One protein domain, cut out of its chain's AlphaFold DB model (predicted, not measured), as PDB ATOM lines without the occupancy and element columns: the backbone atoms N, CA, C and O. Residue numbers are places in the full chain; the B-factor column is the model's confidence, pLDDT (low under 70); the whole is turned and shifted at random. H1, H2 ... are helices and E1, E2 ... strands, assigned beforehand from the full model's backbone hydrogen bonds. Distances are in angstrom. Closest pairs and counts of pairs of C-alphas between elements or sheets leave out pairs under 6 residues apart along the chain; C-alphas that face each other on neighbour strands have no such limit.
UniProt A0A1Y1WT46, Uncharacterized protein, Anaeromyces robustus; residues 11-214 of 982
ATOM      1  N   GLU A  11       8.550  -5.974  32.735       86.38
ATOM      2  CA  GLU A  11       9.179  -5.822  31.408       86.38
ATOM      3  C   GLU A  11       8.172  -5.884  30.241       86.38
ATOM      4  O   GLU A  11       8.181  -5.044  29.333       86.38
ATOM      5  N   ASN A  12       7.277  -6.877  30.265       87.56
ATOM      6  CA  ASN A  12       6.287  -7.085  29.209       87.56
ATOM      7  C   ASN A  12       5.221  -5.981  29.173       87.56
ATOM      8  O   ASN A  12       4.736  -5.638  28.094       87.56
ATOM      9  N   PHE A  13       4.858  -5.412  30.324       90.00
ATOM     10  CA  PHE A  13       3.902  -4.311  30.386       90.00
ATOM     11  C   PHE A  13       4.561  -2.975  30.031       90.00
ATOM     12  O   PHE A  13       3.990  -2.222  29.249       90.00
ATOM     13  N   SER A  14       5.804  -2.731  30.455       88.06
ATOM     14  CA  SER A  14       6.586  -1.555  30.042       88.06
ATOM     15  C   SER A  14       6.743  -1.481  28.519       88.06
ATOM     16  O   SER A  14       6.590  -0.416  27.922       88.06
ATOM     17  N   LYS A  15       6.942  -2.625  27.847       87.38
ATOM     18  CA  LYS A  15       6.927  -2.708  26.373       87.38
ATOM     19  C   LYS A  15       5.583  -2.297  25.761       87.38
ATOM     20  O   LYS A  15       5.576  -1.661  24.710       87.38
ATOM     21  N   LEU A  16       4.462  -2.643  26.397       86.12
ATOM     22  CA  LEU A  16       3.130  -2.215  25.955       86.12
ATOM     23  C   LEU A  16       2.903  -0.719  26.195       86.12
ATOM     24  O   LEU A  16       2.369  -0.053  25.311       86.12
ATOM     25  N   LEU A  17       3.333  -0.184  27.340       86.88
ATOM     26  CA  LEU A  17       3.226   1.243  27.668       86.88
ATOM     27  C   LEU A  17       4.018   2.123  26.697       86.88
ATOM     28  O   LEU A  17       3.534   3.176  26.290       86.88
ATOM     29  N   ASN A  18       5.190   1.652  26.261       84.06
ATOM     30  CA  ASN A  18       6.008   2.315  25.244       84.06
ATOM     31  C   ASN A  18       5.392   2.256  23.834       84.06
ATOM     32  O   ASN A  18       5.931   2.850  22.902       84.06
ATOM     33  N   SER A  19       4.281   1.537  23.645       83.19
ATOM     34  CA  SER A  19       3.560   1.546  22.378       83.19
ATOM     35  C   SER A  19       2.671   2.789  22.264       83.19
ATOM     36  O   SER A  19       1.931   3.162  23.180       83.19
ATOM     37  N   ASN A  20       2.649   3.391  21.076       80.62
ATOM     38  CA  ASN A  20       1.796   4.553  20.805       80.62
ATOM     39  C   ASN A  20       0.292   4.215  20.806       80.62
ATOM     40  O   ASN A  20      -0.534   5.114  20.697       80.62
ATOM     41  N   VAL A  21      -0.062   2.933  20.942       83.81
ATOM     42  CA  VAL A  21      -1.429   2.408  20.829       83.81
ATOM     43  C   VAL A  21      -2.038   1.964  22.165       83.81
ATOM     44  O   VAL A  21      -3.147   1.439  22.189       83.81
ATOM     45  N   TYR A  22      -1.325   2.165  23.276       87.56
ATOM     46  CA  TYR A  22      -1.817   1.835  24.614       87.56
ATOM     47  C   TYR A  22      -2.916   2.797  25.089       87.56
ATOM     48  O   TYR A  22      -2.758   4.017  24.965       87.56
ATOM     49  N   ILE A  23      -3.959   2.216  25.693       88.31
ATOM     50  CA  ILE A  23      -5.065   2.876  26.393       88.31
ATOM     51  C   ILE A  23      -5.097   2.386  27.842       88.31
ATOM     52  O   ILE A  23      -4.979   1.188  28.107       88.31
ATOM     53  N   ASP A  24      -5.269   3.319  28.776       89.81
ATOM     54  CA  ASP A  24      -5.209   3.042  30.208       89.81
ATOM     55  C   ASP A  24      -6.520   2.452  30.756       89.81
ATOM     56  O   ASP A  24      -7.552   3.133  30.815       89.81
ATOM     57  N   LYS A  25      -6.434   1.189  31.198       91.94
ATOM     58  CA  LYS A  25      -7.490   0.409  31.870       91.94
ATOM     59  C   LYS A  25      -7.079  -0.084  33.266       91.94
ATOM     60  O   LYS A  25      -7.635  -1.055  33.774       91.94
ATOM     61  N   THR A  26      -6.112   0.584  33.897       93.94
ATOM     62  CA  THR A  26      -5.533   0.168  35.190       93.94
ATOM     63  C   THR A  26      -6.530   0.134  36.349       93.94
ATOM     64  O   THR A  26      -6.325  -0.610  37.301       93.94
ATOM     65  N   GLU A  27      -7.665   0.832  36.248       92.75
ATOM     66  CA  GLU A  27      -8.756   0.761  37.232       92.75
ATOM     67  C   GLU A  27      -9.334  -0.651  37.422       92.75
ATOM     68  O   GLU A  27      -9.929  -0.920  38.462       92.75
ATOM     69  N   LEU A  28      -9.164  -1.565  36.454       92.94
ATOM     70  CA  LEU A  28      -9.558  -2.971  36.609       92.94
ATOM     71  C   LEU A  28      -8.899  -3.610  37.842       92.94
ATOM     72  O   LEU A  28      -9.533  -4.393  38.542       92.94
ATOM     73  N   ILE A  29      -7.656  -3.230  38.144       93.44
ATOM     74  CA  ILE A  29      -6.900  -3.751  39.288       93.44
ATOM     75  C   ILE A  29      -7.638  -3.479  40.605       93.44
ATOM     76  O   ILE A  29      -7.620  -4.324  41.489       93.44
ATOM     77  N   LEU A  30      -8.342  -2.350  40.733       90.25
ATOM     78  CA  LEU A  30      -9.076  -2.007  41.958       90.25
ATOM     79  C   LEU A  30     -10.202  -2.999  42.247       90.25
ATOM     80  O   LEU A  30     -10.391  -3.394  43.393       90.25
ATOM     81  N   HIS A  31     -10.917  -3.425  41.204       89.25
ATOM     82  CA  HIS A  31     -11.974  -4.429  41.336       89.25
ATOM     83  C   HIS A  31     -11.389  -5.782  41.740       89.25
ATOM     84  O   HIS A  31     -11.921  -6.435  42.631       89.25
ATOM     85  N   LEU A  32     -10.248  -6.160  41.161       91.38
ATOM     86  CA  LEU A  32      -9.567  -7.420  41.477       91.38
ATOM     87  C   LEU A  32      -8.936  -7.424  42.873       91.38
ATOM     88  O   LEU A  32      -8.985  -8.435  43.565       91.38
ATOM     89  N   ASN A  33      -8.407  -6.289  43.325       91.56
ATOM     90  CA  ASN A  33      -7.844  -6.133  44.664       91.56
ATOM     91  C   ASN A  33      -8.884  -6.371  45.768       91.56
ATOM     92  O   ASN A  33      -8.519  -6.818  46.851       91.56
ATOM     93  N   ASN A  34     -10.166  -6.102  45.502       88.81
ATOM     94  CA  ASN A  34     -11.248  -6.367  46.455       88.81
ATOM     95  C   ASN A  34     -11.545  -7.865  46.627       88.81
ATOM     96  O   ASN A  34     -12.166  -8.244  47.616       88.81
ATOM     97  N   LEU A  35     -11.109  -8.708  45.688       89.75
ATOM     98  CA  LEU A  35     -11.286 -10.161  45.752       89.75
ATOM     99  C   LEU A  35     -10.203 -10.844  46.600       89.75
ATOM    100  O   LEU A  35     -10.412 -11.949  47.103       89.75
ATOM    101  N   ILE A  36      -9.056 -10.184  46.784       89.50
ATOM    102  CA  ILE A  36      -7.915 -10.709  47.541       89.50
ATOM    103  C   ILE A  36      -8.301 -10.899  49.012       89.50
ATOM    104  O   ILE A  36      -8.796  -9.977  49.664       89.50
ATOM    105  N   GLY A  37      -8.036 -12.093  49.549       82.19
ATOM    106  CA  GLY A  37      -8.383 -12.463  50.926       82.19
ATOM    107  C   GLY A  37      -9.858 -12.833  51.131       82.19
ATOM    108  O   GLY A  37     -10.308 -12.948  52.270       82.19
ATOM    109  N   THR A  38     -10.620 -13.016  50.049       86.62
ATOM    110  CA  THR A  38     -12.010 -13.492  50.084       86.62
ATOM    111  C   THR A  38     -12.121 -14.918  49.537       86.62
ATOM    112  O   THR A  38     -11.214 -15.407  48.866       86.62
ATOM    113  N   TYR A  39     -13.257 -15.584  49.767       79.94
ATOM    114  CA  TYR A  39     -13.564 -16.864  49.110       79.94
ATOM    115  C   TYR A  39     -13.797 -16.730  47.592       79.94
ATOM    116  O   TYR A  39     -13.825 -17.747  46.903       79.94
ATOM    117  N   ASN A  40     -13.933 -15.498  47.080       83.19
ATOM    118  CA  ASN A  40     -14.214 -15.187  45.679       83.19
ATOM    119  C   ASN A  40     -12.960 -14.716  44.924       83.19
ATOM    120  O   ASN A  40     -12.997 -13.768  44.145       83.19
ATOM    121  N   ASN A  41     -11.815 -15.336  45.197       87.62
ATOM    122  CA  ASN A  41     -10.512 -14.907  44.690       87.62
ATOM    123  C   ASN A  41     -10.105 -15.566  43.360       87.62
ATOM    124  O   ASN A  41      -8.962 -15.403  42.937       87.62
ATOM    125  N   ALA A  42     -10.993 -16.304  42.693       90.44
ATOM    126  CA  ALA A  42     -10.681 -17.023  41.462       90.44
ATOM    127  C   ALA A  42     -11.670 -16.665  40.358       90.44
ATOM    128  O   ALA A  42     -12.818 -17.092  40.398       90.44
ATOM    129  N   ILE A  43     -11.225 -15.922  39.345       92.31
ATOM    130  CA  ILE A  43     -12.098 -15.466  38.261       92.31
ATOM    131  C   ILE A  43     -11.613 -15.938  36.895       92.31
ATOM    132  O   ILE A  43     -10.411 -16.030  36.626       92.31
ATOM    133  N   CYS A  44     -12.568 -16.186  36.005       92.31
ATOM    134  CA  CYS A  44     -12.302 -16.465  34.602       92.31
ATOM    135  C   CYS A  44     -12.886 -15.360  33.723       92.31
ATOM    136  O   CYS A  44     -14.022 -14.925  33.908       92.31
ATOM    137  N   VAL A  45     -12.097 -14.899  32.754       93.44
ATOM    138  CA  VAL A  45     -12.474 -13.849  31.812       93.44
ATOM    139  C   VAL A  45     -12.334 -14.360  30.382       93.44
ATOM    140  O   VAL A  45     -11.230 -14.579  29.869       93.44
ATOM    141  N   SER A  46     -13.475 -14.500  29.717       92.19
ATOM    142  CA  SER A  46     -13.595 -15.138  28.411       92.19
ATOM    143  C   SER A  46     -14.106 -14.168  27.360       92.19
ATOM    144  O   SER A  46     -15.280 -13.805  27.316       92.19
ATOM    145  N   CYS A  47     -13.217 -13.750  26.466       91.94
ATOM    146  CA  CYS A  47     -13.570 -12.845  25.380       91.94
ATOM    147  C   CYS A  47     -12.859 -13.234  24.076       91.94
ATOM    148  O   CYS A  47     -11.852 -13.954  24.111       91.94
ATOM    149  N   PRO A  48     -13.321 -12.736  22.918       91.62
ATOM    150  CA  PRO A  48     -12.717 -13.067  21.641       91.62
ATOM    151  C   PRO A  48     -11.250 -12.630  21.565       91.62
ATOM    152  O   PRO A  48     -10.779 -11.741  22.288       91.62
ATOM    153  N   SER A  49     -10.505 -13.249  20.654       88.44
ATOM    154  CA  SER A  49      -9.150 -12.805  20.330       88.44
ATOM    155  C   SER A  49      -9.167 -11.350  19.855       88.44
ATOM    156  O   SER A  49      -9.997 -10.961  19.040       88.44
ATOM    157  N   GLY A  50      -8.246 -10.533  20.373       87.94
ATOM    158  CA  GLY A  50      -8.147  -9.112  20.014       87.94
ATOM    159  C   GLY A  50      -8.912  -8.133  20.913       87.94
ATOM    160  O   GLY A  50      -8.836  -6.935  20.660       87.94
ATOM    161  N   PHE A  51      -9.562  -8.598  21.987       91.62
ATOM    162  CA  PHE A  51     -10.310  -7.756  22.941       91.62
ATOM    163  C   PHE A  51      -9.529  -7.366  24.216       91.62
ATOM    164  O   PHE A  51     -10.121  -6.908  25.187       91.62
ATOM    165  N   GLY A  52      -8.198  -7.526  24.228       87.19
ATOM    166  CA  GLY A  52      -7.343  -6.981  25.299       87.19
ATOM    167  C   GLY A  52      -6.921  -7.946  26.419       87.19
ATOM    168  O   GLY A  52      -6.316  -7.498  27.393       87.19
ATOM    169  N   LYS A  53      -7.143  -9.265  26.283       91.06
ATOM    170  CA  LYS A  53      -6.705 -10.281  27.276       91.06
ATOM    171  C   LYS A  53      -5.221 -10.170  27.627       91.06
ATOM    172  O   LYS A  53      -4.874  -9.985  28.787       91.06
ATOM    173  N   THR A  54      -4.348 -10.171  26.619       88.12
ATOM    174  CA  THR A  54      -2.890 -10.084  26.810       88.12
ATOM    175  C   THR A  54      -2.455  -8.785  27.496       88.12
ATOM    176  O   THR A  54      -1.511  -8.797  28.283       88.12
ATOM    177  N   TYR A  55      -3.141  -7.665  27.229       89.31
ATOM    178  CA  TYR A  55      -2.866  -6.387  27.896       89.31
ATOM    179  C   TYR A  55      -3.162  -6.498  29.390       89.31
ATOM    180  O   TYR A  55      -2.327  -6.122  30.209       89.31
ATOM    181  N   THR A  56      -4.311  -7.084  29.724       92.44
ATOM    182  CA  THR A  56      -4.732  -7.316  31.107       92.44
ATOM    183  C   THR A  56      -3.781  -8.263  31.832       92.44
ATOM    184  O   THR A  56      -3.291  -7.928  32.903       92.44
ATOM    185  N   VAL A  57      -3.426  -9.395  31.220       92.88
ATOM    186  CA  VAL A  57      -2.466 -10.361  31.781       92.88
ATOM    187  C   VAL A  57      -1.113  -9.706  32.072       92.88
ATOM    188  O   VAL A  57      -0.575  -9.866  33.167       92.88
ATOM    189  N   ASN A  58      -0.565  -8.930  31.129       92.56
ATOM    190  CA  ASN A  58       0.707  -8.231  31.330       92.56
ATOM    191  C   ASN A  58       0.610  -7.173  32.440       92.56
ATOM    192  O   ASN A  58       1.517  -7.075  33.260       92.56
ATOM    193  N   MET A  59      -0.489  -6.419  32.484       94.00
ATOM    194  CA  MET A  59      -0.754  -5.411  33.510       94.00
ATOM    195  C   MET A  59      -0.831  -6.029  34.914       94.00
ATOM    196  O   MET A  59      -0.161  -5.552  35.826       94.00
ATOM    197  N   LEU A  60      -1.594  -7.114  35.084       93.56
ATOM    198  CA  LEU A  60      -1.730  -7.808  36.369       93.56
ATOM    199  C   LEU A  60      -0.428  -8.472  36.805       93.56
ATOM    200  O   LEU A  60      -0.094  -8.442  37.987       93.56
ATOM    201  N   THR A  61       0.327  -9.022  35.851       92.94
ATOM    202  CA  THR A  61       1.665  -9.556  36.120       92.94
ATOM    203  C   THR A  61       2.567  -8.457  36.676       92.94
ATOM    204  O   THR A  61       3.178  -8.648  37.724       92.94
ATOM    205  N   ALA A  62       2.613  -7.294  36.021       92.44
ATOM    206  CA  ALA A  62       3.466  -6.181  36.423       92.44
ATOM    207  C   ALA A  62       3.074  -5.583  37.782       92.44
ATOM    208  O   ALA A  62       3.950  -5.229  38.559       92.44
ATOM    209  N   TYR A  63       1.775  -5.488  38.081       93.50
ATOM    210  CA  TYR A  63       1.288  -4.937  39.348       93.50
ATOM    211  C   TYR A  63       1.572  -5.859  40.544       93.50
ATOM    212  O   TYR A  63       1.962  -5.385  41.607       93.50
ATOM    213  N   ASN A  64       1.389  -7.174  40.382       91.69
ATOM    214  CA  ASN A  64       1.479  -8.117  41.500       91.69
ATOM    215  C   ASN A  64       2.889  -8.679  41.728       91.69
ATOM    216  O   ASN A  64       3.203  -9.028  42.864       91.69
ATOM    217  N   SER A  65       3.719  -8.784  40.678       89.88
ATOM    218  CA  SER A  65       5.024  -9.458  40.760       89.88
ATOM    219  C   SER A  65       5.943  -8.753  41.737       89.88
ATOM    220  O   SER A  65       6.211  -7.561  41.590       89.88
ATOM    221  N   ILE A  66       6.498  -9.507  42.678       86.50
ATOM    222  CA  ILE A  66       7.586  -9.004  43.502       86.50
ATOM    223  C   ILE A  66       8.825  -8.714  42.654       86.50
ATOM    224  O   ILE A  66       9.210  -9.497  41.784       86.50
ATOM    225  N   THR A  67       9.457  -7.572  42.914       80.19
ATOM    226  CA  THR A  67      10.729  -7.205  42.290       80.19
ATOM    227  C   THR A  67      11.594  -6.432  43.283       80.19
ATOM    228  O   THR A  67      11.067  -5.732  44.146       80.19
ATOM    229  N   ASP A  68      12.919  -6.501  43.126       73.25
ATOM    230  CA  ASP A  68      13.870  -5.740  43.953       73.25
ATOM    231  C   ASP A  68      13.856  -4.229  43.655       73.25
ATOM    232  O   ASP A  68      14.470  -3.432  44.366       73.25
ATOM    233  N   LYS A  69      13.179  -3.815  42.576       76.69
ATOM    234  CA  LYS A  69      13.084  -2.421  42.140       76.69
ATOM    235  C   LYS A  69      11.726  -1.842  42.519       76.69
ATOM    236  O   LYS A  69      10.701  -2.518  42.485       76.69
ATOM    237  N   LYS A  70      11.704  -0.547  42.836       79.50
ATOM    238  CA  LYS A  70      10.442   0.173  43.021       79.50
ATOM    239  C   LYS A  70       9.692   0.220  41.686       79.50
ATOM    240  O   LYS A  70      10.225   0.740  40.711       79.50
ATOM    241  N   ILE A  71       8.464  -0.291  41.670       82.44
ATOM    242  CA  ILE A  71       7.569  -0.246  40.510       82.44
ATOM    243  C   ILE A  71       6.973   1.165  40.426       82.44
ATOM    244  O   ILE A  71       6.233   1.565  41.320       82.44
ATOM    245  N   THR A  72       7.305   1.925  39.380       86.75
ATOM    246  CA  THR A  72       6.826   3.317  39.177       86.75
ATOM    247  C   THR A  72       5.953   3.479  37.931       86.75
ATOM    248  O   THR A  72       5.379   4.535  37.691       86.75
ATOM    249  N   ILE A  73       5.825   2.430  37.115       88.62
ATOM    250  CA  ILE A  73       5.062   2.418  35.851       88.62
ATOM    251  C   ILE A  73       3.547   2.666  36.007       88.62
ATOM    252  O   ILE A  73       2.854   2.839  35.003       88.62
ATOM    253  N   PHE A  74       3.033   2.659  37.241       91.56
ATOM    254  CA  PHE A  74       1.631   2.929  37.570       91.56
ATOM    255  C   PHE A  74       1.395   4.346  38.116       91.56
ATOM    256  O   PHE A  74       0.241   4.762  38.185       91.56
ATOM    257  N   ASP A  75       2.449   5.097  38.461       88.44
ATOM    258  CA  ASP A  75       2.349   6.373  39.189       88.44
ATOM    259  C   ASP A  75       1.568   7.451  38.407       88.44
ATOM    260  O   ASP A  75       0.904   8.301  38.999       88.44
ATOM    261  N   ASP A  76       1.585   7.391  37.074       88.12
ATOM    262  CA  ASP A  76       0.905   8.320  36.161       88.12
ATOM    263  C   ASP A  76      -0.397   7.754  35.552       88.12
ATOM    264  O   ASP A  76      -0.973   8.359  34.643       88.12
ATOM    265  N   LYS A  77      -0.862   6.590  36.020       93.25
ATOM    266  CA  LYS A  77      -2.023   5.875  35.468       93.25
ATOM    267  C   LYS A  77      -3.317   6.195  36.212       93.25
ATOM    268  O   LYS A  77      -3.310   6.734  37.313       93.25
ATOM    269  N   LYS A  78      -4.469   5.855  35.629       91.94
ATOM    270  CA  LYS A  78      -5.793   6.084  36.238       91.94
ATOM    271  C   LYS A  78      -5.895   5.485  37.641       91.94
ATOM    272  O   LYS A  78      -6.462   6.125  38.519       91.94
ATOM    273  N   ILE A  79      -5.297   4.313  37.864       91.94
ATOM    274  CA  ILE A  79      -5.298   3.661  39.176       91.94
ATOM    275  C   ILE A  79      -4.637   4.512  40.273       91.94
ATOM    276  O   ILE A  79      -5.146   4.531  41.392       91.94
ATOM    277  N   SER A  80      -3.579   5.281  39.974       90.94
ATOM    278  CA  SER A  80      -2.854   6.057  40.995       90.94
ATOM    279  C   SER A  80      -3.662   7.214  41.582       90.94
ATOM    280  O   SER A  80      -3.310   7.765  42.624       90.94
ATOM    281  N   LYS A  81      -4.785   7.561  40.942       90.75
ATOM    282  CA  LYS A  81      -5.727   8.591  41.401       90.75
ATOM    283  C   LYS A  81      -6.706   8.089  42.464       90.75
ATOM    284  O   LYS A  81      -7.534   8.868  42.926       90.75
ATOM    285  N   THR A  82      -6.654   6.807  42.817       88.81
ATOM    286  CA  THR A  82      -7.580   6.183  43.771       88.81
ATOM    287  C   THR A  82      -6.886   5.857  45.088       88.81
ATOM    288  O   THR A  82      -5.689   5.582  45.118       88.81
ATOM    289  N   GLU A  83      -7.615   5.921  46.202       86.50
ATOM    290  CA  GLU A  83      -7.043   5.633  47.521       86.50
ATOM    291  C   GLU A  83      -6.606   4.165  47.638       86.50
ATOM    292  O   GLU A  83      -7.291   3.262  47.159       86.50
ATOM    293  N   ASN A  84      -5.478   3.921  48.313       84.62
ATOM    294  CA  ASN A  84      -4.917   2.583  48.563       84.62
ATOM    295  C   ASN A  84      -4.606   1.754  47.298       84.62
ATOM    296  O   ASN A  84      -4.534   0.523  47.365       84.62
ATOM    297  N   TRP A  85      -4.403   2.400  46.146       87.25
ATOM    298  CA  TRP A  85      -4.109   1.718  44.884       87.25
ATOM    299  C   TRP A  85      -2.809   0.908  44.905       87.25
ATOM    300  O   TRP A  85      -2.670  -0.037  44.137       87.25
ATOM    301  N   ASP A  86      -1.856   1.254  45.765       87.69
ATOM    302  CA  ASP A  86      -0.545   0.622  45.922       87.69
ATOM    303  C   ASP A  86      -0.525  -0.448  47.029       87.69
ATOM    304  O   ASP A  86       0.497  -1.102  47.249       87.69
ATOM    305  N   LYS A  87      -1.666  -0.696  47.697       88.50
ATOM    306  CA  LYS A  87      -1.799  -1.638  48.825       88.50
ATOM    307  C   LYS A  87      -1.196  -3.013  48.539       88.50
ATOM    308  O   LYS A  87      -0.640  -3.612  49.460       88.50
ATOM    309  N   TYR A  88      -1.310  -3.508  47.310       89.81
ATOM    310  CA  TYR A  88      -0.848  -4.834  46.887       89.81
ATOM    311  C   TYR A  88       0.290  -4.795  45.854       89.81
ATOM    312  O   TYR A  88       0.765  -5.848  45.428       89.81
ATOM    313  N   LEU A  89       0.758  -3.598  45.484       90.50
ATOM    314  CA  LEU A  89       1.778  -3.402  44.459       90.50
ATOM    315  C   LEU A  89       3.081  -4.128  44.838       90.50
ATOM    316  O   LEU A  89       3.693  -3.827  45.864       90.50
ATOM    317  N   GLY A  90       3.488  -5.092  44.011       89.19
ATOM    318  CA  GLY A  90       4.721  -5.868  44.167       89.19
ATOM    319  C   GLY A  90       4.790  -6.762  45.412       89.19
ATOM    320  O   GLY A  90       5.891  -7.063  45.877       89.19
ATOM    321  N   LYS A  91       3.649  -7.159  45.994       88.69
ATOM    322  CA  LYS A  91       3.614  -7.912  47.264       88.69
ATOM    323  C   LYS A  91       3.544  -9.431  47.130       88.69
ATOM    324  O   LYS A  91       3.816 -10.116  48.116       88.69
ATOM    325  N   PHE A  92       3.205  -9.956  45.956       91.50
ATOM    326  CA  PHE A  92       2.916 -11.377  45.776       91.50
ATOM    327  C   PHE A  92       3.954 -12.082  44.912       91.50
ATOM    328  O   PHE A  92       4.612 -11.478  44.063       91.50
ATOM    329  N   ASN A  93       4.052 -13.398  45.098       90.94
ATOM    330  CA  ASN A  93       4.677 -14.237  44.088       90.94
ATOM    331  C   ASN A  93       3.696 -14.422  42.930       90.94
ATOM    332  O   ASN A  93       2.553 -14.804  43.152       90.94
ATOM    333  N   VAL A  94       4.124 -14.172  41.698       91.69
ATOM    334  CA  VAL A  94       3.291 -14.352  40.506       91.69
ATOM    335  C   VAL A  94       3.758 -15.569  39.732       91.69
ATOM    336  O   VAL A  94       4.924 -15.652  39.349       91.69
ATOM    337  N   ILE A  95       2.829 -16.476  39.436       91.44
ATOM    338  CA  ILE A  95       3.040 -17.554  38.471       91.44
ATOM    339  C   ILE A  95       2.174 -17.271  37.253       91.44
ATOM    340  O   ILE A  95       0.949 -17.225  37.348       91.44
ATOM    341  N   ARG A  96       2.811 -17.090  36.096       92.06
ATOM    342  CA  ARG A  96       2.130 -16.848  34.826       92.06
ATOM    343  C   ARG A  96       2.316 -18.032  33.890       92.06
ATOM    344  O   ARG A  96       3.427 -18.309  33.448       92.06
ATOM    345  N   LEU A  97       1.211 -18.657  33.501       91.94
ATOM    346  CA  LEU A  97       1.183 -19.765  32.551       91.94
ATOM    347  C   LEU A  97       0.425 -19.342  31.303       91.94
ATOM    348  O   LEU A  97      -0.753 -19.031  31.390       91.94
ATOM    349  N   ASN A  98       1.073 -19.354  30.140       91.25
ATOM    350  CA  ASN A  98       0.363 -19.291  28.864       91.25
ATOM    351  C   ASN A  98       0.296 -20.707  28.282       91.25
ATOM    352  O   ASN A  98       1.324 -21.298  27.942       91.25
ATOM    353  N   MET A  99      -0.911 -21.263  28.199       91.12
ATOM    354  CA  MET A  99      -1.108 -22.671  27.857       91.12
ATOM    355  C   MET A  99      -0.815 -22.967  26.380       91.12
ATOM    356  O   MET A  99      -0.362 -24.072  26.065       91.12
ATOM    357  N   SER A 100      -0.977 -22.000  25.468       88.75
ATOM    358  CA  SER A 100      -0.676 -22.236  24.050       88.75
ATOM    359  C   SER A 100       0.806 -22.511  23.799       88.75
ATOM    360  O   SER A 100       1.127 -23.257  22.877       88.75
ATOM    361  N   TYR A 101       1.709 -22.016  24.654       88.88
ATOM    362  CA  TYR A 101       3.149 -22.289  24.555       88.88
ATOM    363  C   TYR A 101       3.538 -23.713  24.961       88.88
ATOM    364  O   TYR A 101       4.511 -24.258  24.440       88.88
ATOM    365  N   PHE A 102       2.796 -24.333  25.879       88.00
ATOM    366  CA  PHE A 102       3.149 -25.650  26.416       88.00
ATOM    367  C   PHE A 102       2.491 -26.809  25.667       88.00
ATOM    368  O   PHE A 102       3.028 -27.920  25.661       88.00
ATOM    369  N   PHE A 103       1.354 -26.568  25.015       87.81
ATOM    370  CA  PHE A 103       0.542 -27.620  24.398       87.81
ATOM    371  C   PHE A 103       0.580 -27.623  22.859       87.81
ATOM    372  O   PHE A 103      -0.317 -28.168  22.216       87.81
ATOM    373  N   THR A 104       1.632 -27.082  22.235       80.81
ATOM    374  CA  THR A 104       1.829 -27.151  20.770       80.81
ATOM    375  C   THR A 104       2.062 -28.575  20.258       80.81
ATOM    376  O   THR A 104       1.594 -28.930  19.178       80.81
ATOM    377  N   ASP A 105       2.738 -29.422  21.042       71.75
ATOM    378  CA  ASP A 105       3.282 -30.719  20.598       71.75
ATOM    379  C   ASP A 105       2.266 -31.880  20.620       71.75
ATOM    380  O   ASP A 105       2.645 -33.051  20.635       71.75
ATOM    381  N   LYS A 106       0.960 -31.581  20.657       72.25
ATOM    382  CA  LYS A 106      -0.154 -32.556  20.681       72.25
ATOM    383  C   LYS A 106      -0.109 -33.602  21.815       72.25
ATOM    384  O   LYS A 106      -0.885 -34.550  21.796       72.25
ATOM    385  N   SER A 107       0.736 -33.424  22.836       86.50
ATOM    386  CA  SER A 107       0.825 -34.306  24.008       86.50
ATOM    387  C   SER A 107       0.635 -33.533  25.311       86.50
ATOM    388  O   SER A 107       1.507 -32.771  25.733       86.50
ATOM    389  N   ILE A 108      -0.490 -33.783  25.989       87.56
ATOM    390  CA  ILE A 108      -0.807 -33.167  27.287       87.56
ATOM    391  C   ILE A 108       0.222 -33.552  28.353       87.56
ATOM    392  O   ILE A 108       0.659 -32.709  29.131       87.56
ATOM    393  N   LYS A 109       0.689 -34.806  28.352       87.44
ATOM    394  CA  LYS A 109       1.693 -35.276  29.317       87.44
ATOM    395  C   LYS A 109       3.018 -34.517  29.181       87.44
ATOM    396  O   LYS A 109       3.623 -34.169  30.192       87.44
ATOM    397  N   ILE A 110       3.464 -34.266  27.947       88.44
ATOM    398  CA  ILE A 110       4.697 -33.508  27.687       88.44
ATOM    399  C   ILE A 110       4.508 -32.042  28.082       88.44
ATOM    400  O   ILE A 110       5.381 -31.493  28.745       88.44
ATOM    401  N   GLY A 111       3.369 -31.431  27.736       89.56
ATOM    402  CA  GLY A 111       3.074 -30.044  28.105       89.56
ATOM    403  C   GLY A 111       3.074 -29.823  29.620       89.56
ATOM    404  O   GLY A 111       3.788 -28.951  30.106       89.56
ATOM    405  N   ILE A 112       2.386 -30.682  30.384       88.81
ATOM    406  CA  ILE A 112       2.379 -30.620  31.858       88.81
ATOM    407  C   ILE A 112       3.797 -30.784  32.422       88.81
ATOM    408  O   ILE A 112       4.190 -30.054  33.330       88.81
ATOM    409  N   LYS A 113       4.590 -31.715  31.874       87.81
ATOM    410  CA  LYS A 113       5.984 -31.909  32.293       87.81
ATOM    411  C   LYS A 113       6.829 -30.650  32.046       87.81
ATOM    412  O   LYS A 113       7.542 -30.225  32.949       87.81
ATOM    413  N   LYS A 114       6.703 -30.026  30.870       88.38
ATOM    414  CA  LYS A 114       7.408 -28.779  30.523       88.38
ATOM    415  C   LYS A 114       7.045 -27.628  31.461       88.38
ATOM    416  O   LYS A 114       7.937 -26.875  31.843       88.38
ATOM    417  N   ILE A 115       5.769 -27.499  31.838       88.50
ATOM    418  CA  ILE A 115       5.319 -26.489  32.809       88.50
ATOM    419  C   ILE A 115       6.046 -26.687  34.141       88.50
ATOM    420  O   ILE A 115       6.681 -25.758  34.634       88.50
ATOM    421  N   LYS A 116       6.011 -27.914  34.682       85.19
ATOM    422  CA  LYS A 116       6.663 -28.259  35.954       85.19
ATOM    423  C   LYS A 116       8.158 -27.954  35.931       85.19
ATOM    424  O   LYS A 116       8.640 -27.218  36.783       85.19
ATOM    425  N   GLU A 117       8.871 -28.455  34.923       85.81
ATOM    426  CA  GLU A 117      10.317 -28.246  34.785       85.81
ATOM    427  C   GLU A 117      10.680 -26.762  34.629       85.81
ATOM    428  O   GLU A 117      11.689 -26.317  35.172       85.81
ATOM    429  N   SER A 118       9.870 -25.979  33.909       86.62
ATOM    430  CA  SER A 118      10.144 -24.551  33.693       86.62
ATOM    431  C   SER A 118      10.014 -23.750  34.987       86.62
ATOM    432  O   SER A 118      10.923 -23.002  35.335       86.62
ATOM    433  N   ILE A 119       8.926 -23.958  35.733       84.88
ATOM    434  CA  ILE A 119       8.683 -23.269  37.007       84.88
ATOM    435  C   ILE A 119       9.728 -23.678  38.045       84.88
ATOM    436  O   ILE A 119      10.337 -22.823  38.681       84.88
ATOM    437  N   PHE A 120      10.003 -24.978  38.159       81.62
ATOM    438  CA  PHE A 120      11.011 -25.518  39.068       81.62
ATOM    439  C   PHE A 120      12.396 -24.899  38.850       81.62
ATOM    440  O   PHE A 120      13.039 -24.433  39.791       81.62
ATOM    441  N   ASN A 121      12.848 -24.869  37.592       82.75
ATOM    442  CA  ASN A 121      14.156 -24.327  37.246       82.75
ATOM    443  C   ASN A 121      14.257 -22.827  37.546       82.75
ATOM    444  O   ASN A 121      15.334 -22.352  37.901       82.75
ATOM    445  N   GLU A 122      13.167 -22.076  37.403       85.94
ATOM    446  CA  GLU A 122      13.145 -20.649  37.732       85.94
ATOM    447  C   GLU A 122      13.115 -20.390  39.233       85.94
ATOM    448  O   GLU A 122      13.846 -19.524  39.710       85.94
ATOM    449  N   ILE A 123      12.348 -21.169  39.997       83.12
ATOM    450  CA  ILE A 123      12.309 -21.048  41.458       83.12
ATOM    451  C   ILE A 123      13.689 -21.340  42.048       83.12
ATOM    452  O   ILE A 123      14.196 -20.516  42.801       83.12
ATOM    453  N   LYS A 124      14.356 -22.432  41.641       80.75
ATOM    454  CA  LYS A 124      15.716 -22.757  42.119       80.75
ATOM    455  C   LYS A 124      16.761 -21.692  41.774       80.75
ATOM    456  O   LYS A 124      17.778 -21.593  42.450       80.75
ATOM    457  N   ARG A 125      16.544 -20.916  40.705       80.06
ATOM    458  CA  ARG A 125      17.421 -19.790  40.342       80.06
ATOM    459  C   ARG A 125      17.144 -18.542  41.177       80.06
ATOM    460  O   ARG A 125      18.079 -17.793  41.433       80.06
ATOM    461  N   ASN A 126      15.890 -18.319  41.561       76.12
ATOM    462  CA  ASN A 126      15.442 -17.103  42.238       76.12
ATOM    463  C   ASN A 126      15.419 -17.223  43.774       76.12
ATOM    464  O   ASN A 126      15.525 -16.207  44.453       76.12
ATOM    465  N   LEU A 127      15.306 -18.436  44.324       78.50
ATOM    466  CA  LEU A 127      15.325 -18.721  45.760       78.50
ATOM    467  C   LEU A 127      16.564 -19.562  46.108       78.50
ATOM    468  O   LEU A 127      16.705 -20.704  45.672       78.50
ATOM    469  N   SER A 128      17.483 -18.993  46.889       69.88
ATOM    470  CA  SER A 128      18.695 -19.683  47.346       69.88
ATOM    471  C   SER A 128      18.369 -20.754  48.395       69.88
ATOM    472  O   SER A 128      17.716 -20.433  49.382       69.88
ATOM    473  N   ASN A 129      18.894 -21.976  48.227       68.62
ATOM    474  CA  ASN A 129      18.718 -23.129  49.133       68.62
ATOM    475  C   ASN A 129      17.275 -23.669  49.261       68.62
ATOM    476  O   ASN A 129      16.924 -24.223  50.297       68.62
ATOM    477  N   PHE A 130      16.456 -23.543  48.215       76.75
ATOM    478  CA  PHE A 130      15.091 -24.080  48.185       76.75
ATOM    479  C   PHE A 130      15.068 -25.575  47.788       76.75
ATOM    480  O   PHE A 130      15.566 -25.940  46.714       76.75
ATOM    481  N   GLU A 131      14.447 -26.429  48.608       73.88
ATOM    482  CA  GLU A 131      14.197 -27.853  48.323       73.88
ATOM    483  C   GLU A 131      12.689 -28.134  48.244       73.88
ATOM    484  O   GLU A 131      11.923 -27.662  49.075       73.88
ATOM    485  N   PHE A 132      12.263 -28.900  47.235       77.19
ATOM    486  CA  PHE A 132      10.859 -29.295  47.067       77.19
ATOM    487  C   PHE A 132      10.572 -30.584  47.838       77.19
ATOM    488  O   PHE A 132      11.375 -31.519  47.792       77.19
ATOM    489  N   THR A 133       9.411 -30.652  48.486       75.12
ATOM    490  CA  THR A 133       8.962 -31.823  49.253       75.12
ATOM    491  C   THR A 133       8.514 -32.973  48.344       75.12
ATOM    492  O   THR A 133       8.964 -34.107  48.524       75.12
ATOM    493  N   ASP A 134       7.704 -32.684  47.321       76.06
ATOM    494  CA  ASP A 134       7.401 -33.593  46.209       76.06
ATOM    495  C   ASP A 134       7.446 -32.855  44.861       76.06
ATOM    496  O   ASP A 134       6.586 -32.049  44.515       76.06
ATOM    497  N   GLU A 135       8.440 -33.184  44.032       69.81
ATOM    498  CA  GLU A 135       8.592 -32.615  42.687       69.81
ATOM    499  C   GLU A 135       7.510 -33.104  41.691       69.81
ATOM    500  O   GLU A 135       7.444 -32.639  40.545       69.81
ATOM    501  N   LYS A 136       6.659 -34.067  42.080       68.06
ATOM    502  CA  LYS A 136       5.608 -34.638  41.227       68.06
ATOM    503  C   LYS A 136       4.243 -33.999  41.427       68.06
ATOM    504  O   LYS A 136       3.506 -33.963  40.435       68.06
ATOM    505  N   ASP A 137       3.891 -33.498  42.607       76.31
ATOM    506  CA  ASP A 137       2.610 -32.821  42.837       76.31
ATOM    507  C   ASP A 137       2.770 -31.304  42.693       76.31
ATOM    508  O   ASP A 137       3.637 -30.676  43.288       76.31
ATOM    509  N   PHE A 138       1.932 -30.690  41.857       77.38
ATOM    510  CA  PHE A 138       1.981 -29.239  41.680       77.38
ATOM    511  C   PHE A 138       1.414 -28.495  42.892       77.38
ATOM    512  O   PHE A 138       1.781 -27.350  43.147       77.38
ATOM    513  N   SER A 139       0.518 -29.138  43.638       79.12
ATOM    514  CA  SER A 139      -0.096 -28.552  44.821       79.12
ATOM    515  C   SER A 139       0.935 -28.340  45.925       79.12
ATOM    516  O   SER A 139       0.956 -27.268  46.531       79.12
ATOM    517  N   ASP A 140       1.816 -29.326  46.102       81.00
ATOM    518  CA  ASP A 140       2.925 -29.294  47.055       81.00
ATOM    519  C   ASP A 140       3.963 -28.251  46.638       81.00
ATOM    520  O   ASP A 140       4.371 -27.436  47.454       81.00
ATOM    521  N   ILE A 141       4.275 -28.153  45.339       80.88
ATOM    522  CA  ILE A 141       5.136 -27.089  44.796       80.88
ATOM    523  C   ILE A 141       4.622 -25.690  45.178       80.88
ATOM    524  O   ILE A 141       5.404 -24.843  45.604       80.88
ATOM    525  N   LEU A 142       3.320 -25.420  45.022       83.88
ATOM    526  CA  LEU A 142       2.741 -24.121  45.392       83.88
ATOM    527  C   LEU A 142       2.782 -23.878  46.905       83.88
ATOM    528  O   LEU A 142       3.049 -22.756  47.339       83.88
ATOM    529  N   TYR A 143       2.555 -24.925  47.697       83.50
ATOM    530  CA  TYR A 143       2.629 -24.852  49.151       83.50
ATOM    531  C   TYR A 143       4.060 -24.597  49.645       83.50
ATOM    532  O   TYR A 143       4.260 -23.720  50.484       83.50
ATOM    533  N   ASP A 144       5.057 -25.275  49.078       84.88
ATOM    534  CA  ASP A 144       6.472 -25.087  49.404       84.88
ATOM    535  C   ASP A 144       6.921 -23.650  49.087       84.88
ATOM    536  O   ASP A 144       7.596 -23.009  49.892       84.88
ATOM    537  N   ILE A 145       6.485 -23.087  47.949       84.69
ATOM    538  CA  ILE A 145       6.751 -21.678  47.602       84.69
ATOM    539  C   ILE A 145       6.158 -20.744  48.657       84.69
ATOM    540  O   ILE A 145       6.829 -19.808  49.099       84.69
ATOM    541  N   TYR A 146       4.904 -20.973  49.050       85.75
ATOM    542  CA  TYR A 146       4.249 -20.175  50.081       85.75
ATOM    543  C   TYR A 146       4.991 -20.275  51.418       85.75
ATOM    544  O   TYR A 146       5.254 -19.245  52.036       85.75
ATOM    545  N   TYR A 147       5.377 -21.484  51.833       84.81
ATOM    546  CA  TYR A 147       6.061 -21.742  53.097       84.81
ATOM    547  C   TYR A 147       7.431 -21.052  53.169       84.81
ATOM    548  O   TYR A 147       7.708 -20.328  54.123       84.81
ATOM    549  N   GLU A 148       8.257 -21.201  52.134       84.12
ATOM    550  CA  GLU A 148       9.612 -20.635  52.103       84.12
ATOM    551  C   GLU A 148       9.622 -19.112  51.934       84.12
ATOM    552  O   GLU A 148      10.484 -18.416  52.470       84.12
ATOM    553  N   THR A 149       8.663 -18.555  51.189       84.81
ATOM    554  CA  THR A 149       8.613 -17.103  50.946       84.81
ATOM    555  C   THR A 149       7.724 -16.343  51.930       84.81
ATOM    556  O   THR A 149       7.797 -15.110  51.977       84.81
ATOM    557  N   ASN A 150       6.891 -17.059  52.695       84.94
ATOM    558  CA  ASN A 150       5.811 -16.546  53.542       84.94
ATOM    559  C   ASN A 150       4.904 -15.533  52.811       84.94
ATOM    560  O   ASN A 150       4.533 -14.491  53.359       84.94
ATOM    561  N   LYS A 151       4.618 -15.798  51.529       87.12
ATOM    562  CA  LYS A 151       3.842 -14.922  50.638       87.12
ATOM    563  C   LYS A 151       2.874 -15.729  49.794       87.12
ATOM    564  O   LYS A 151       3.266 -16.690  49.135       87.12
ATOM    565  N   GLU A 152       1.629 -15.271  49.761       89.69
ATOM    566  CA  GLU A 152       0.587 -15.815  48.894       89.69
ATOM    567  C   GLU A 152       0.932 -15.654  47.403       89.69
ATOM    568  O   GLU A 152       1.715 -14.783  46.997       89.69
ATOM    569  N   ILE A 153       0.323 -16.512  46.584       90.94
ATOM    570  CA  ILE A 153       0.603 -16.607  45.150       90.94
ATOM    571  C   ILE A 153      -0.535 -15.986  44.337       90.94
ATOM    572  O   ILE A 153      -1.706 -16.299  44.533       90.94
ATOM    573  N   VAL A 154      -0.199 -15.141  43.367       93.31
ATOM    574  CA  VAL A 154      -1.113 -14.715  42.305       93.31
ATOM    575  C   VAL A 154      -0.880 -15.604  41.087       93.31
ATOM    576  O   VAL A 154       0.184 -15.574  40.465       93.31
ATOM    577  N   LEU A 155      -1.878 -16.414  40.743       92.69
ATOM    578  CA  LEU A 155      -1.815 -17.358  39.633       92.69
ATOM    579  C   LEU A 155      -2.536 -16.781  38.411       92.69
ATOM    580  O   LEU A 155      -3.736 -16.525  38.449       92.69
ATOM    581  N   ILE A 156      -1.814 -16.603  37.306       94.38
ATOM    582  CA  ILE A 156      -2.370 -16.117  36.040       94.38
ATOM    583  C   ILE A 156      -2.289 -17.230  34.997       94.38
ATOM    584  O   ILE A 156      -1.193 -17.636  34.606       94.38
ATOM    585  N   ILE A 157      -3.442 -17.704  34.525       93.19
ATOM    586  CA  ILE A 157      -3.547 -18.762  33.514       93.19
ATOM    587  C   ILE A 157      -4.130 -18.170  32.230       93.19
ATOM    588  O   ILE A 157      -5.321 -17.899  32.138       93.19
ATOM    589  N   ASP A 158      -3.282 -17.979  31.229       93.50
ATOM    590  CA  ASP A 158      -3.631 -17.417  29.932       93.50
ATOM    591  C   ASP A 158      -3.861 -18.504  28.877       93.50
ATOM    592  O   ASP A 158      -3.130 -19.496  28.804       93.50
ATOM    593  N   GLU A 159      -4.882 -18.292  28.050       91.69
ATOM    594  CA  GLU A 159      -5.347 -19.203  26.999       91.69
ATOM    595  C   GLU A 159      -5.663 -20.618  27.513       91.69
ATOM    596  O   GLU A 159      -5.336 -21.618  26.870       91.69
ATOM    597  N   TRP A 160      -6.318 -20.711  28.678       91.62
ATOM    598  CA  TRP A 160      -6.640 -21.986  29.339       91.62
ATOM    599  C   TRP A 160      -7.385 -22.968  28.423       91.62
ATOM    600  O   TRP A 160      -7.201 -24.185  28.507       91.62
ATOM    601  N   ASP A 161      -8.209 -22.441  27.524       90.06
ATOM    602  CA  ASP A 161      -9.079 -23.183  26.628       90.06
ATOM    603  C   ASP A 161      -8.389 -23.640  25.334       90.06
ATOM    604  O   ASP A 161      -9.000 -24.340  24.527       90.06
ATOM    605  N   TYR A 162      -7.102 -23.326  25.141       88.69
ATOM    606  CA  TYR A 162      -6.326 -23.713  23.956       88.69
ATOM    607  C   TYR A 162      -6.409 -25.219  23.648       88.69
ATOM    608  O   TYR A 162      -6.584 -25.625  22.497       88.69
ATOM    609  N   VAL A 163      -6.337 -26.063  24.684       86.94
ATOM    610  CA  VAL A 163      -6.450 -27.526  24.550       86.94
ATOM    611  C   VAL A 163      -7.839 -27.947  24.057       86.94
ATOM    612  O   VAL A 163      -7.944 -28.870  23.254       86.94
ATOM    613  N   PHE A 164      -8.897 -27.258  24.492       82.69
ATOM    614  CA  PHE A 164     -10.285 -27.560  24.121       82.69
ATOM    615  C   PHE A 164     -10.627 -27.096  22.704       82.69
ATOM    616  O   PHE A 164     -11.422 -27.737  22.018       82.69
ATOM    617  N   GLN A 165      -9.996 -26.015  22.239       79.62
ATOM    618  CA  GLN A 165     -10.144 -25.525  20.868       79.62
ATOM    619  C   GLN A 165      -9.406 -26.403  19.842       79.62
ATOM    620  O   GLN A 165      -9.713 -26.375  18.646       79.62
ATOM    621  N   ASN A 166      -8.422 -27.195  20.283       75.38
ATOM    622  CA  ASN A 166      -7.596 -28.001  19.397       75.38
ATOM    623  C   ASN A 166      -8.125 -29.437  19.244       75.38
ATOM    624  O   ASN A 166      -8.021 -30.283  20.131       75.38
ATOM    625  N   ASN A 167      -8.602 -29.750  18.038       70.75
ATOM    626  CA  ASN A 167      -9.151 -31.065  17.693       70.75
ATOM    627  C   ASN A 167      -8.125 -32.217  17.712       70.75
ATOM    628  O   ASN A 167      -8.520 -33.366  17.516       70.75
ATOM    629  N   SER A 168      -6.828 -31.951  17.916       77.69
ATOM    630  CA  SER A 168      -5.797 -32.996  17.946       77.69
ATOM    631  C   SER A 168      -5.763 -33.831  19.224       77.69
ATOM    632  O   SER A 168      -5.119 -34.876  19.223       77.69
ATOM    633  N   PHE A 169      -6.399 -33.381  20.308       81.44
ATOM    634  CA  PHE A 169      -6.380 -34.087  21.590       81.44
ATOM    635  C   PHE A 169      -7.568 -35.040  21.716       81.44
ATOM    636  O   PHE A 169      -8.708 -34.674  21.425       81.44
ATOM    637  N   ASP A 170      -7.325 -36.274  22.149       82.75
ATOM    638  CA  ASP A 170      -8.370 -37.257  22.438       82.75
ATOM    639  C   ASP A 170      -9.088 -36.964  23.776       82.75
ATOM    640  O   ASP A 170      -8.734 -36.042  24.511       82.75
ATOM    641  N   LYS A 171     -10.142 -37.732  24.083       82.62
ATOM    642  CA  LYS A 171     -10.956 -37.522  25.290       82.62
ATOM    643  C   LYS A 171     -10.171 -37.778  26.586       82.62
ATOM    644  O   LYS A 171     -10.342 -37.036  27.543       82.62
ATOM    645  N   GLU A 172      -9.303 -38.786  26.617       85.81
ATOM    646  CA  GLU A 172      -8.489 -39.121  27.792       85.81
ATOM    647  C   GLU A 172      -7.441 -38.032  28.069       85.81
ATOM    648  O   GLU A 172      -7.215 -37.642  29.214       85.81
ATOM    649  N   SER A 173      -6.832 -37.494  27.012       86.94
ATOM    650  CA  SER A 173      -5.916 -36.356  27.085       86.94
ATOM    651  C   SER A 173      -6.599 -35.102  27.642       86.94
ATOM    652  O   SER A 173      -6.026 -34.429  28.500       86.94
ATOM    653  N   ILE A 174      -7.831 -34.812  27.206       86.06
ATOM    654  CA  ILE A 174      -8.625 -33.688  27.729       86.06
ATOM    655  C   ILE A 174      -8.924 -33.880  29.222       86.06
ATOM    656  O   ILE A 174      -8.724 -32.946  29.992       86.06
ATOM    657  N   GLU A 175      -9.317 -35.079  29.660       87.12
ATOM    658  CA  GLU A 175      -9.560 -35.349  31.088       87.12
ATOM    659  C   GLU A 175      -8.294 -35.179  31.943       87.12
ATOM    660  O   GLU A 175      -8.336 -34.598  33.027       87.12
ATOM    661  N   LYS A 176      -7.127 -35.600  31.440       88.56
ATOM    662  CA  LYS A 176      -5.843 -35.346  32.120       88.56
ATOM    663  C   LYS A 176      -5.554 -33.854  32.262       88.56
ATOM    664  O   LYS A 176      -5.041 -33.433  33.297       88.56
ATOM    665  N   TYR A 177      -5.878 -33.062  31.242       90.12
ATOM    666  CA  TYR A 177      -5.719 -31.611  31.291       90.12
ATOM    667  C   TYR A 177      -6.693 -30.956  32.281       90.12
ATOM    668  O   TYR A 177      -6.265 -30.118  33.072       90.12
ATOM    669  N   LYS A 178      -7.962 -31.387  32.311       88.31
ATOM    670  CA  LYS A 178      -8.947 -30.940  33.310       88.31
ATOM    671  C   LYS A 178      -8.472 -31.203  34.735       88.31
ATOM    672  O   LYS A 178      -8.469 -30.295  35.558       88.31
ATOM    673  N   ASN A 179      -7.999 -32.421  35.006       88.12
ATOM    674  CA  ASN A 179      -7.464 -32.783  36.319       88.12
ATOM    675  C   ASN A 179      -6.262 -31.910  36.705       88.12
ATOM    676  O   ASN A 179      -6.172 -31.463  37.843       88.12
ATOM    677  N   PHE A 180      -5.375 -31.611  35.756       88.75
ATOM    678  CA  PHE A 180      -4.263 -30.691  35.985       88.75
ATOM    679  C   PHE A 180      -4.732 -29.262  36.308       88.75
ATOM    680  O   PHE A 180      -4.279 -28.679  37.291       88.75
ATOM    681  N   LEU A 181      -5.673 -28.702  35.541       89.12
ATOM    682  CA  LEU A 181      -6.251 -27.387  35.850       89.12
ATOM    683  C   LEU A 181      -6.911 -27.371  37.231       89.12
ATOM    684  O   LEU A 181      -6.736 -26.418  37.982       89.12
ATOM    685  N   LYS A 182      -7.599 -28.452  37.604       87.94
ATOM    686  CA  LYS A 182      -8.205 -28.588  38.926       87.94
ATOM    687  C   LYS A 182      -7.162 -28.539  40.044       87.94
ATOM    688  O   LYS A 182      -7.339 -27.788  40.996       87.94
ATOM    689  N   THR A 183      -6.039 -29.251  39.895       85.00
ATOM    690  CA  THR A 183      -4.932 -29.186  40.871       85.00
ATOM    691  C   THR A 183      -4.316 -27.789  40.993       85.00
ATOM    692  O   THR A 183      -3.834 -27.424  42.059       85.00
ATOM    693  N   LEU A 184      -4.353 -26.988  39.922       84.94
ATOM    694  CA  LEU A 184      -3.862 -25.609  39.941       84.94
ATOM    695  C   LEU A 184      -4.820 -24.643  40.646       84.94
ATOM    696  O   LEU A 184      -4.365 -23.749  41.356       84.94
ATOM    697  N   ILE A 185      -6.123 -24.795  40.399       85.88
ATOM    698  CA  ILE A 185      -7.150 -23.822  40.793       85.88
ATOM    699  C   ILE A 185      -7.656 -24.077  42.218       85.88
ATOM    700  O   ILE A 185      -7.856 -23.131  42.970       85.88
ATOM    701  N   ASP A 186      -7.826 -25.340  42.617       80.69
ATOM    702  CA  ASP A 186      -8.508 -25.696  43.870       80.69
ATOM    703  C   ASP A 186      -7.597 -25.641  45.123       80.69
ATOM    704  O   ASP A 186      -7.993 -26.080  46.206       80.69
ATOM    705  N   ASN A 187      -6.375 -25.117  45.002       74.44
ATOM    706  CA  ASN A 187      -5.397 -25.039  46.093       74.44
ATOM    707  C   ASN A 187      -5.667 -23.812  47.011       74.44
ATOM    708  O   ASN A 187      -6.512 -22.968  46.725       74.44
ATOM    709  N   THR A 188      -5.041 -23.779  48.192       64.75
ATOM    710  CA  THR A 188      -5.323 -22.835  49.293       64.75
ATOM    711  C   THR A 188      -4.261 -21.747  49.489       64.75
ATOM    712  O   THR A 188      -4.443 -20.876  50.333       64.75
ATOM    713  N   SER A 189      -3.170 -21.770  48.722       73.25
ATOM    714  CA  SER A 189      -2.017 -20.858  48.853       73.25
ATOM    715  C   SER A 189      -2.110 -19.588  47.981       73.25
ATOM    716  O   SER A 189      -1.164 -18.793  47.915       73.25
ATOM    717  N   GLN A 190      -3.234 -19.385  47.288       83.25
ATOM    718  CA  GLN A 190      -3.421 -18.323  46.300       83.25
ATOM    719  C   GLN A 190      -4.118 -17.082  46.869       83.25
ATOM    720  O   GLN A 190      -5.223 -17.164  47.401       83.25
ATOM    721  N   ALA A 191      -3.526 -15.911  46.633       88.25
ATOM    722  CA  ALA A 191      -4.146 -14.608  46.879       88.25
ATOM    723  C   ALA A 191      -5.228 -14.286  45.838       88.25
ATOM    724  O   ALA A 191      -6.276 -13.734  46.177       88.25
ATOM    725  N   LEU A 192      -4.955 -14.606  44.569       92.19
ATOM    726  CA  LEU A 192      -5.815 -14.329  43.417       92.19
ATOM    727  C   LEU A 192      -5.507 -15.312  42.280       92.19
ATOM    728  O   LEU A 192      -4.341 -15.555  41.966       92.19
ATOM    729  N   ILE A 193      -6.544 -15.816  41.615       93.19
ATOM    730  CA  ILE A 193      -6.443 -16.619  40.396       93.19
ATOM    731  C   ILE A 193      -7.149 -15.868  39.267       93.19
ATOM    732  O   ILE A 193      -8.339 -15.572  39.354       93.19
ATOM    733  N   TYR A 194      -6.411 -15.552  38.205       94.12
ATOM    734  CA  TYR A 194      -6.932 -14.852  37.035       94.12
ATOM    735  C   TYR A 194      -6.747 -15.704  35.782       94.12
ATOM    736  O   TYR A 194      -5.622 -15.943  35.335       94.12
ATOM    737  N   ILE A 195      -7.857 -16.163  35.212       94.25
ATOM    738  CA  ILE A 195      -7.863 -17.077  34.072       94.25
ATOM    739  C   ILE A 195      -8.394 -16.353  32.836       94.25
ATOM    740  O   ILE A 195      -9.427 -15.691  32.905       94.25
ATOM    741  N   THR A 196      -7.730 -16.488  31.687       94.69
ATOM    742  CA  THR A 196      -8.183 -15.915  30.411       94.69
ATOM    743  C   THR A 196      -8.345 -16.966  29.327       94.69
ATOM    744  O   THR A 196      -7.510 -17.853  29.162       94.69
ATOM    745  N   GLY A 197      -9.418 -16.847  28.545       92.38
ATOM    746  CA  GLY A 197      -9.730 -17.754  27.437       92.38
ATOM    747  C   GLY A 197     -10.653 -17.122  26.398       92.38
ATOM    748  O   GLY A 197     -10.968 -15.934  26.474       92.38
ATOM    749  N   ILE A 198     -11.024 -17.867  25.359       91.31
ATOM    750  CA  ILE A 198     -12.148 -17.518  24.468       91.31
ATOM    751  C   ILE A 198     -13.452 -18.080  25.049       91.31
ATOM    752  O   ILE A 198     -14.459 -17.374  25.094       91.31
ATOM    753  N   LEU A 199     -13.417 -19.322  25.527       89.31
ATOM    754  CA  LEU A 199     -14.543 -20.041  26.117       89.31
ATOM    755  C   LEU A 199     -14.636 -19.796  27.636       89.31
ATOM    756  O   LEU A 199     -13.594 -19.667  28.290       89.31
ATOM    757  N   PRO A 200     -15.847 -19.703  28.218       87.94
ATOM    758  CA  PRO A 200     -16.053 -19.623  29.674       87.94
ATOM    759  C   PRO A 200     -15.644 -20.929  30.370       87.94
ATOM    760  O   PRO A 200     -15.583 -21.960  29.711       87.94
ATOM    761  N   MET A 201     -15.365 -20.936  31.677       84.88
ATOM    762  CA  MET A 201     -15.162 -22.185  32.433       84.88
ATOM    763  C   MET A 201     -16.482 -22.681  33.036       84.88
ATOM    764  O   MET A 201     -17.403 -21.906  33.266       84.88
ATOM    765  N   LEU A 202     -16.602 -23.995  33.262       75.62
ATOM    766  CA  LEU A 202     -17.774 -24.568  33.933       75.62
ATOM    767  C   LEU A 202     -17.588 -24.481  35.450       75.62
ATOM    768  O   LEU A 202     -16.747 -25.187  36.002       75.62
ATOM    769  N   GLU A 203     -18.402 -23.666  36.122       65.81
ATOM    770  CA  GLU A 203     -18.364 -23.464  37.587       65.81
ATOM    771  C   GLU A 203     -18.571 -24.759  38.373       65.81
ATOM    772  O   GLU A 203     -18.027 -24.937  39.455       65.81
ATOM    773  N   SER A 204     -19.302 -25.723  37.808       65.19
ATOM    774  CA  SER A 204     -19.494 -27.034  38.430       65.19
ATOM    775  C   SER A 204     -18.228 -27.902  38.461       65.19
ATOM    776  O   SER A 204     -18.194 -28.892  39.188       65.19
ATOM    777  N   GLU A 205     -17.226 -27.610  37.624       72.75
ATOM    778  CA  GLU A 205     -16.012 -28.430  37.489       72.75
ATOM    779  C   GLU A 205     -14.812 -27.882  38.285       72.75
ATOM    780  O   GLU A 205     -13.941 -28.672  38.661       72.75
ATOM    781  N   TYR A 206     -14.773 -26.574  38.568       81.56
ATOM    782  CA  TYR A 206     -13.627 -25.873  39.165       81.56
ATOM    783  C   TYR A 206     -14.081 -24.887  40.242       81.56
ATOM    784  O   TYR A 206     -15.142 -24.282  40.102       81.56
ATOM    785  N   LYS A 207     -13.261 -24.652  41.275       80.62
ATOM    786  CA  LYS A 207     -13.539 -23.654  42.320       80.62
ATOM    787  C   LYS A 207     -13.283 -22.219  41.823       80.62
ATOM    788  O   LYS A 207     -12.358 -21.546  42.266       80.62
ATOM    789  N   ILE A 208     -14.097 -21.770  40.872       82.88
ATOM    790  CA  ILE A 208     -14.088 -20.415  40.300       82.88
ATOM    791  C   ILE A 208     -15.287 -19.664  40.868       82.88
ATOM    792  O   ILE A 208     -16.382 -20.217  40.929       82.88
ATOM    793  N   SER A 209     -15.071 -18.428  41.308       81.88
ATOM    794  CA  SER A 209     -16.111 -17.600  41.909       81.88
ATOM    795  C   SER A 209     -16.997 -16.925  40.876       81.88
ATOM    796  O   SER A 209     -18.205 -16.941  41.051       81.88
ATOM    797  N   ASP A 210     -16.406 -16.390  39.802       85.44
ATOM    798  CA  ASP A 210     -17.146 -15.709  38.736       85.44
ATOM    799  C   ASP A 210     -16.564 -16.009  37.343       85.44
ATOM    800  O   ASP A 210     -15.340 -16.046  37.147       85.44
ATOM    801  N   ASN A 211     -17.450 -16.143  36.351       88.25
ATOM    802  CA  ASN A 211     -17.111 -16.223  34.928       88.25
ATOM    803  C   ASN A 211     -17.654 -15.019  34.154       88.25
ATOM    804  O   ASN A 211     -18.839 -14.945  33.835       88.25
ATOM    805  N   TYR A 212     -16.760 -14.124  33.741       92.00
ATOM    806  CA  TYR A 212     -17.115 -12.976  32.911       92.00
ATOM    807  C   TYR A 212     -16.917 -13.309  31.433       92.00
ATOM    808  O   TYR A 212     -15.815 -13.659  31.009       92.00
ATOM    809  N   SER A 213     -17.962 -13.177  30.617       92.50
ATOM    810  CA  SER A 213     -17.894 -13.489  29.183       92.50
ATOM    811  C   SER A 213     -18.676 -12.521  28.302       92.50
ATOM    812  O   SER A 213     -19.374 -11.651  28.799       92.50
ATOM    813  N   MET A 214     -18.601 -12.673  26.974       90.50
ATOM    814  CA  MET A 214     -19.430 -11.882  26.042       90.50
ATOM    815  C   MET A 214     -20.944 -12.046  26.271       90.50
ATOM    816  O   MET A 214     -21.710 -11.196  25.832       90.50
TER     817      MET A 214
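AT A GLANCE: This is residues 11 to 214 of the 982 residues of an uncharacterized protein of Anaeromyces robustus (UniProt A0A1Y1WT46). A parallel sheet of five strands makes the core, with H3 lying along one of its faces and H1 packed outside H3, while the long helices H6, H7 and H9 run the same way past the other face as a loosely joined group. Little H2 and H4 lie on the H3 side, H4 far out, and little H5 and H8 sit at the strands' C-terminal ends. The printed part has 204 residues with nine named helices and five named strands, along the chain H1 H2 E1 H3 H4 E2 H5 H6 H7 E3 H8 H9 E4 E5; the sheet's order is E2 E3 E4 E1 E5, and the class is mixed, helices and strands. The whole is compact, with a radius of gyration of the C-alphas of 17.0 A, and spans 50 by 44 by 32 A.

HOW THE PARTS SIT: From edge strand to edge strand the sheet holds E2, residues 93 to 98, E3, residues 153 to 158, E4, residues 190 to 197, E1, residues 42 to 46, and E5, residues 210 to 213. Its neighbour strands are parallel, and from edge to edge their lines turn by 40 degrees. Within hydrogen-bond range are N 97 and O 156 of E2 and E3, 2.8 A, N 157 and O 194 of E3 and E4, 2.9 A, N 45 and O 195 of E1 and E4, 2.8 A, and N 46 and O 212 of E1 and E5, 2.8 A. H3, residues 53 to 64, is on the sheet at a height of 9.0 A over it, and the two make two layers, a helix on one face of a sheet. H3 lies over E3 and runs along the strands, at 12 degrees to E3 on the local plane. H1, residues 11 to 17, touches H3 at a steep tilt of 60 degrees, opposite ways, with the C-alphas of Phe 13 and Asn 58 closest at 5.1 A. H2, residues 28 to 33, only grazes the sheet, and is close to but not clearly touching H4, residues 78 to 81; their closest C-alphas, of Leu 30 and Ile 79, are 7.4 A apart. H6, residues 108 to 126, touches H9, residues 171 to 185, with its residues 108 to 112 alone, the same way at a shallow tilt of 27 degrees; the C-alphas of Ile 108 and Ser 173 are closest at 6.0 A. H7, residues 138 to 149, and H9 touch only at their ends, with the C-alphas of Ser 139 and Thr 183 closest at 6.3 A. H6, H7 and H9 only graze the sheet, H6 only just, with 5 pairs of C-alphas within 10 A. H5, residues 99 to 102, touches H8, residues 162 to 165, where the C-alphas of Ser 100 and Tyr 162 are closest at 5.8 A. E1, H3, H4, E2 is a split strand-helix-strand unit, its two parallel strands having E3 and E4 between them, with a right-handed crossover; E2, H5, H6, H7, E3 and E3, H8, H9, E4 are strand-helix-strand units whose parallel strands are neighbours. Every O i to N i+4 pair is within hydrogen-bond range in H1, H2, H3, H6, H7 and H9, while H4, H5 and H8 are too short for such a pair.

IN THESE COORDINATES: H1 begins at C-alpha 11, (9.179, -5.822, 31.408). H6 is the longest helix, 27.3 A from C-alpha 108, (-0.807, -33.167, 27.287), to C-alpha 126; H9 measures 21.0 A, and H3 and H7 16.6 A each. E4, the longest strand, measures 19.9 A, and E5 ends at C-alpha 213, (-17.894, -13.489, 29.183).

THE WHOLE: The C-alphas of Glu 83 and Asp 170 are the two farthest apart, at 49.7 A. The printed part has no cut. The links H3 to H4, H4 to E2, H6 to H7 and E4 to E5 are long. Mean pLDDT of the printed part is 86.1, and it is under 70 at residues 128 to 129, 135 to 136, 188 and 203 to 204.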